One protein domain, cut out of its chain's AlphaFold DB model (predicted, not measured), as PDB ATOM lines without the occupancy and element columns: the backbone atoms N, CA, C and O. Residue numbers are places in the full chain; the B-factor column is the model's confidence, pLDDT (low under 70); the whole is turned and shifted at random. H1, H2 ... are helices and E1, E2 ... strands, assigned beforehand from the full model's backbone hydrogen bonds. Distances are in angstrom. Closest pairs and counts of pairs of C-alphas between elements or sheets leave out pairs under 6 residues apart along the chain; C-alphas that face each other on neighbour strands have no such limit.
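AT A GLANCE: This is residues 2 to 55 of the 113 residues of an uncharacterized protein of Streptomyces seoulensis (UniProt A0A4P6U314). A narrow hairpin of two strands, E1 and E2, has one helix, H1, packed on it at a slant to the strands, mainly on E2. The loop of the hairpin around Glu 11 makes one end of the long axis, and the turn after H1 around Gln 52 makes the other. The printed part has 54 residues, with the named elements in the order E1, E2, H1 and an antiparallel sheet in the order E1 - E2. The class is mixed, helices and strands, with 26 residues, under half of those printed, in named elements. The whole is compact, with a radius of gyration of the C-alphas of 11.4 A, yet elongated, with spans of 36 by 22 by 15 A.

IN THESE COORDINATES: E1 is residues 2 to 6, 12.9 A from first to last C-alpha, and begins at C-alpha 2 (146.460, 146.566, 89.002). E2 is residues 16 to 20, 12.5 A long, with C-alpha 16 at (134.797, 151.397, 94.663). H1 is residues 35 to 50, 22.0 A long, and ends at C-alpha 50 (146.778, 157.375, 77.745).

HOW THE PARTS SIT: E1 and E2 form a hairpin, antiparallel, with 151 degrees between their directions. N 4 and O 18 are within hydrogen-bond range at 2.9 A, and N 6 and O 16 at 2.8 A. Residues 16 to 17 of E2 also pair, antiparallel, with residues 30 to 31. The closest C-alphas of E2 and H1 are those of Ala 19 and Ala 42, 5.0 A apart. The closest of E1 and H1 are those of Leu 3 and Val 38, 7.8 A apart. In H1 every O i to N i+4 pair is within hydrogen-bond range.

THE WHOLE: The C-alphas of Glu 11 and Gln 52 are the two farthest apart, at 36.2 A. The link from E1 to E2 is short, and that from E2 to H1, residues 21 to 34, is long. The printed part has no cut. Its mean pLDDT is 93.5, and no printed residue is under 70.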
ATOM      1  N   ARG A   2     146.834 147.165  87.719       93.62
ATOM      2  CA  ARG A   2     146.460 146.566  89.002       93.62
ATOM      3  C   ARG A   2     145.000 146.909  89.270       93.62
ATOM      4  O   ARG A   2     144.586 148.008  88.926       93.62
ATOM      5  N   LEU A   3     144.246 145.977  89.839       94.56
ATOM      6  CA  LEU A   3     142.922 146.275  90.377       94.56
ATOM      7  C   LEU A   3     143.109 146.782  91.807       94.56
ATOM      8  O   LEU A   3     143.788 146.127  92.597       94.56
ATOM      9  N   MET A   4     142.549 147.946  92.106       95.81
ATOM     10  CA  MET A   4     142.627 148.602  93.407       95.81
ATOM     11  C   MET A   4     141.212 148.771  93.959       95.81
ATOM     12  O   MET A   4     140.281 149.006  93.190       95.81
ATOM     13  N   CYS A   5     141.063 148.657  95.277       94.12
ATOM     14  CA  CYS A   5     139.809 148.891  95.987       94.12
ATOM     15  C   CYS A   5     139.964 150.120  96.888       94.12
ATOM     16  O   CYS A   5     140.980 150.273  97.568       94.12
ATOM     17  N   THR A   6     138.963 150.992  96.854       92.44
ATOM     18  CA  THR A   6     138.772 152.097  97.789       92.44
ATOM     19  C   THR A   6     137.547 151.748  98.627       92.44
ATOM     20  O   THR A   6     136.431 151.865  98.111       92.44
ATOM     21  N   PRO A   7     137.747 151.252  99.860       89.38
ATOM     22  CA  PRO A   7     136.637 150.850 100.701       89.38
ATOM     23  C   PRO A   7     135.793 152.063 101.083       89.38
ATOM     24  O   PRO A   7     136.321 153.170 101.227       89.38
ATOM     25  N   SER A   8     134.493 151.849 101.233       88.69
ATOM     26  CA  SER A   8     133.591 152.861 101.771       88.69
ATOM     27  C   SER A   8     133.688 152.933 103.299       88.69
ATOM     28  O   SER A   8     133.818 151.910 103.970       88.69
ATOM     29  N   ASP A   9     133.591 154.143 103.859       87.06
ATOM     30  CA  ASP A   9     133.445 154.355 105.309       87.06
ATOM     31  C   ASP A   9     131.987 154.170 105.785       87.06
ATOM     32  O   ASP A   9     131.722 154.130 106.988       87.06
ATOM     33  N   ASP A  10     131.041 154.086 104.847       88.38
ATOM     34  CA  ASP A  10     129.606 153.912 105.078       88.38
ATOM     35  C   ASP A  10     129.164 152.539 104.552       88.38
ATOM     36  O   ASP A  10     129.388 152.230 103.380       88.38
ATOM     37  N   GLU A  11     128.536 151.730 105.411       81.31
ATOM     38  CA  GLU A  11     128.075 150.373 105.083       81.31
ATOM     39  C   GLU A  11     126.957 150.358 104.023       81.31
ATOM     40  O   GLU A  11     126.769 149.340 103.358       81.31
ATOM     41  N   ASP A  12     126.244 151.474 103.828       88.38
ATOM     42  CA  ASP A  12     125.203 151.611 102.800       88.38
ATOM     43  C   ASP A  12     125.768 152.030 101.429       88.38
ATOM     44  O   ASP A  12     125.045 152.047 100.426       88.38
ATOM     45  N   ILE A  13     127.059 152.375 101.358       86.12
ATOM     46  CA  ILE A  13     127.740 152.760 100.121       86.12
ATOM     47  C   ILE A  13     128.702 151.631  99.728       86.12
ATOM     48  O   ILE A  13     129.592 151.289 100.503       86.12
ATOM     49  N   PRO A  14     128.578 151.052  98.521       88.94
ATOM     50  CA  PRO A  14     129.448 149.959  98.111       88.94
ATOM     51  C   PRO A  14     130.872 150.448  97.824       88.94
ATOM     52  O   PRO A  14     131.099 151.580  97.374       88.94
ATOM     53  N   ASP A  15     131.827 149.546  98.036       92.88
ATOM     54  CA  ASP A  15     133.239 149.758  97.737       92.88
ATOM     55  C   ASP A  15     133.460 150.111  96.261       92.88
ATOM     56  O   ASP A  15     132.803 149.595  95.349       92.88
ATOM     57  N   GLN A  16     134.444 150.975  96.014       93.06
ATOM     58  CA  GLN A  16     134.797 151.397  94.663       93.06
ATOM     59  C   GLN A  16     136.062 150.698  94.185       93.06
ATOM     60  O   GLN A  16     137.122 150.768  94.809       93.06
ATOM     61  N   TYR A  17     135.979 150.086  93.013       95.19
ATOM     62  CA  TYR A  17     137.084 149.396  92.369       95.19
ATOM     63  C   TYR A  17     137.569 150.190  91.162       95.19
ATOM     64  O   TYR A  17     136.770 150.726  90.404       95.19
ATOM     65  N   HIS A  18     138.877 150.249  90.936       94.94
ATOM     66  CA  HIS A  18     139.431 150.875  89.735       94.94
ATOM     67  C   HIS A  18     140.653 150.120  89.218       94.94
ATOM     68  O   HIS A  18     141.443 149.542  89.971       94.94
ATOM     69  N   ALA A  19     140.820 150.127  87.898       96.31
ATOM     70  CA  ALA A  19     141.986 149.556  87.246       96.31
ATOM     71  C   ALA A  19     143.065 150.635  87.090       96.31
ATOM     72  O   ALA A  19     142.930 151.533  86.272       96.31
ATOM     73  N   ALA A  20     144.157 150.537  87.841       96.88
ATOM     74  CA  ALA A  20     145.260 151.489  87.782       96.88
ATOM     75  C   ALA A  20     146.373 151.034  86.823       96.88
ATOM     76  O   ALA A  20     146.742 149.851  86.742       96.88
ATOM     77  N   LEU A  21     146.970 151.993  86.116       96.19
ATOM     78  CA  LEU A  21     148.216 151.800  85.378       96.19
ATOM     79  C   LEU A  21     149.386 151.490  86.339       96.19
ATOM     80  O   LEU A  21     149.279 151.691  87.545       96.19
ATOM     81  N   PRO A  22     150.533 150.976  85.847       93.81
ATOM     82  CA  PRO A  22     151.689 150.685  86.705       93.81
ATOM     83  C   PRO A  22     152.314 151.897  87.417       93.81
ATOM     84  O   PRO A  22     153.161 151.690  88.277       93.81
ATOM     85  N   ASP A  23     151.964 153.116  87.005       94.56
ATOM     86  CA  ASP A  23     152.348 154.392  87.622       94.56
ATOM     87  C   ASP A  23     151.230 154.958  88.523       94.56
ATOM     88  O   ASP A  23     151.210 156.155  88.799       94.56
ATOM     89  N   ASP A  24     150.297 154.096  88.938       94.81
ATOM     90  CA  ASP A  24     149.180 154.360  89.849       94.81
ATOM     91  C   ASP A  24     148.173 155.413  89.359       94.81
ATOM     92  O   ASP A  24     147.342 155.876  90.130       94.81
ATOM     93  N   ARG A  25     148.186 155.774  88.071       96.50
ATOM     94  CA  ARG A  25     147.137 156.611  87.471       96.50
ATOM     95  C   ARG A  25     145.926 155.769  87.064       96.50
ATOM     96  O   ARG A  25     146.090 154.688  86.494       96.50
ATOM     97  N   TRP A  26     144.723 156.293  87.285       96.31
ATOM     98  CA  TRP A  26     143.447 155.713  86.849       96.31
ATOM     99  C   TRP A  26     142.506 156.812  86.331       96.31
ATOM    100  O   TRP A  26     142.799 157.998  86.505       96.31
ATOM    101  N   HIS A  27     141.418 156.429  85.653       92.75
ATOM    102  CA  HIS A  27     140.410 157.383  85.170       92.75
ATOM    103  C   HIS A  27     139.071 157.266  85.899       92.75
ATOM    104  O   HIS A  27     138.555 158.280  86.356       92.75
ATOM    105  N   ASP A  28     138.537 156.050  86.005       89.00
ATOM    106  CA  ASP A  28     137.173 155.803  86.476       89.00
ATOM    107  C   ASP A  28     137.124 154.643  87.480       89.00
ATOM    108  O   ASP A  28     138.080 153.863  87.600       89.00
ATOM    109  N   SER A  29     136.015 154.551  88.207       90.19
ATOM    110  CA  SER A  29     135.734 153.544  89.228       90.19
ATOM    111  C   SER A  29     134.411 152.831  88.963       90.19
ATOM    112  O   SER A  29     133.466 153.420  88.452       90.19
ATOM    113  N   VAL A  30     134.325 151.572  89.375       91.81
ATOM    114  CA  VAL A  30     133.156 150.706  89.226       91.81
ATOM    115  C   VAL A  30     132.821 150.045  90.563       91.81
ATOM    116  O   VAL A  30     133.714 149.760  91.361       91.81
ATOM    117  N   GLN A  31     131.536 149.814  90.816       92.19
ATOM    118  CA  GLN A  31     131.033 149.124  92.007       92.19
ATOM    119  C   GLN A  31     130.748 147.660  91.669       92.19
ATOM    120  O   GLN A  31     130.259 147.377  90.576       92.19
ATOM    121  N   ASP A  32     131.093 146.753  92.586       87.12
ATOM    122  CA  ASP A  32     130.878 145.300  92.478       87.12
ATOM    123  C   ASP A  32     131.142 144.709  91.075       87.12
ATOM    124  O   ASP A  32     130.285 144.016  90.514       87.12
ATOM    125  N   PRO A  33     132.308 144.988  90.454       90.56
ATOM    126  CA  PRO A  33     132.519 144.602  89.071       90.56
ATOM    127  C   PRO A  33     132.667 143.087  88.925       90.56
ATOM    128  O   PRO A  33     133.477 142.446  89.602       90.56
ATOM    129  N   ASP A  34     131.966 142.528  87.943       91.81
ATOM    130  CA  ASP A  34     132.311 141.223  87.393       91.81
ATOM    131  C   ASP A  34     133.591 141.309  86.529       91.81
ATOM    132  O   ASP A  34     134.221 142.362  86.370       91.81
ATOM    133  N   ALA A  35     134.010 140.186  85.939       91.94
ATOM    134  CA  ALA A  35     135.207 140.160  85.099       91.94
ATOM    135  C   ALA A  35     135.108 141.075  83.858       91.94
ATOM    136  O   ALA A  35     136.137 141.568  83.386       91.94
ATOM    137  N   ALA A  36     133.902 141.313  83.328       94.00
ATOM    138  CA  ALA A  36     133.694 142.216  82.200       94.00
ATOM    139  C   ALA A  36     133.786 143.680  82.652       94.00
ATOM    140  O   ALA A  36     134.482 144.458  82.004       94.00
ATOM    141  N   GLY A  37     133.202 144.027  83.800       94.38
ATOM    142  CA  GLY A  37     133.302 145.350  84.413       94.38
ATOM    143  C   GLY A  37     134.739 145.725  84.776       94.38
ATOM    144  O   GLY A  37     135.181 146.838  84.494       94.38
ATOM    145  N   VAL A  38     135.536 144.786  85.305       94.38
ATOM    146  CA  VAL A  38     136.978 145.018  85.535       94.38
ATOM    147  C   VAL A  38     137.711 145.299  84.219       94.38
ATOM    148  O   VAL A  38     138.588 146.168  84.159       94.38
ATOM    149  N   ALA A  39     137.381 144.566  83.155       95.62
ATOM    150  CA  ALA A  39     137.984 144.759  81.842       95.62
ATOM    151  C   ALA A  39     137.577 146.102  81.209       95.62
ATOM    152  O   ALA A  39     138.423 146.775  80.619       95.62
ATOM    153  N   GLU A  40     136.324 146.516  81.377       95.12
ATOM    154  CA  GLU A  40     135.818 147.820  80.952       95.12
ATOM    155  C   GLU A  40     136.504 148.962  81.712       95.12
ATOM    156  O   GLU A  40     137.087 149.838  81.081       95.12
ATOM    157  N   ALA A  41     136.602 148.892  83.044       95.94
ATOM    158  CA  ALA A  41     137.327 149.886  83.843       95.94
ATOM    159  C   ALA A  41     138.812 150.011  83.434       95.94
ATOM    160  O   ALA A  41     139.397 151.101  83.421       95.94
ATOM    161  N   ALA A  42     139.441 148.891  83.060       96.12
ATOM    162  CA  ALA A  42     140.784 148.878  82.488       96.12
ATOM    163  C   ALA A  42     140.851 149.571  81.117       96.12
ATOM    164  O   ALA A  42     141.815 150.293  80.849       96.12
ATOM    165  N   GLN A  43     139.854 149.363  80.256       96.31
ATOM    166  CA  GLN A  43     139.732 150.046  78.969       96.31
ATOM    167  C   GLN A  43     139.540 151.557  79.152       96.31
ATOM    168  O   GLN A  43     140.306 152.325  78.565       96.31
ATOM    169  N   GLU A  44     138.613 151.974  80.012       96.12
ATOM    170  CA  GLU A  44     138.348 153.386  80.308       96.12
ATOM    171  C   GLU A  44     139.574 154.085  80.895       96.12
ATOM    172  O   GLU A  44     139.911 155.201  80.503       96.12
ATOM    173  N   THR A  45     140.343 153.405  81.749       97.44
ATOM    174  CA  THR A  45     141.608 153.959  82.247       97.44
ATOM    175  C   THR A  45     142.644 154.146  81.138       97.44
ATOM    176  O   THR A  45     143.309 155.182  81.084       97.44
ATOM    177  N   VAL A  46     142.806 153.180  80.229       97.00
ATOM    178  CA  VAL A  46     143.741 153.343  79.104       97.00
ATOM    179  C   VAL A  46     143.293 154.481  78.186       97.00
ATOM    180  O   VAL A  46     144.132 155.282  77.764       97.00
ATOM    181  N   LEU A  47     141.991 154.600  77.924       96.88
ATOM    182  CA  LEU A  47     141.439 155.679  77.117       96.88
ATOM    183  C   LEU A  47     141.635 157.044  77.792       96.88
ATOM    184  O   LEU A  47     142.272 157.919  77.209       96.88
ATOM    185  N   GLY A  48     141.156 157.217  79.024       96.88
ATOM    186  CA  GLY A  48     141.177 158.496  79.734       96.88
ATOM    187  C   GLY A  48     142.581 158.973  80.116       96.88
ATOM    188  O   GLY A  48     142.869 160.169  80.057       96.88
ATOM    189  N   VAL A  49     143.491 158.054  80.462       97.75
ATOM    190  CA  VAL A  49     144.849 158.413  80.910       97.75
ATOM    191  C   VAL A  49     145.855 158.460  79.761       97.75
ATOM    192  O   VAL A  49     146.727 159.332  79.741       97.75
ATOM    193  N   LEU A  50     145.783 157.515  78.816       97.00
ATOM    194  CA  LEU A  50     146.778 157.375  77.745       97.00
ATOM    195  C   LEU A  50     146.277 157.824  76.371       97.00
ATOM    196  O   LEU A  50     147.082 157.818  75.438       97.00
ATOM    197  N   TRP A  51     144.998 158.198  76.239       97.06
ATOM    198  CA  TRP A  51     144.378 158.633  74.981       97.06
ATOM    199  C   TRP A  51     144.558 157.609  73.855       97.06
ATOM    200  O   TRP A  51     144.769 157.945  72.689       97.06
ATOM    201  N   GLN A  52     144.514 156.328  74.224       96.94
ATOM    202  CA  GLN A  52     144.720 155.205  73.320       96.94
ATOM    203  C   GLN A  52     143.489 154.312  73.306       96.94
ATOM    204  O   GLN A  52     142.973 153.926  74.349       96.94
ATOM    205  N   VAL A  53     143.066 153.924  72.104       96.00
ATOM    206  CA  VAL A  53     142.059 152.878  71.942       96.00
ATOM    207  C   VAL A  53     142.703 151.538  72.275       96.00
ATOM    208  O   VAL A  53     143.686 151.134  71.646       96.00
ATOM    209  N   TRP A  54     142.145 150.845  73.260       95.75
ATOM    210  CA  TRP A  54     142.588 149.521  73.665       95.75
ATOM    211  C   TRP A  54     141.437 148.748  74.321       95.75
ATOM    212  O   TRP A  54     140.727 149.333  75.133       95.75
ATOM    213  N   PRO A  55     141.271 147.447  74.034       96.06
ATOM    214  CA  PRO A  55     141.982 146.679  73.012       96.06
ATOM    215  C   PRO A  55     141.454 146.983  71.601       96.06
ATOM    216  O   PRO A  55     140.398 147.589  71.434       96.06
TER     217      PRO A  55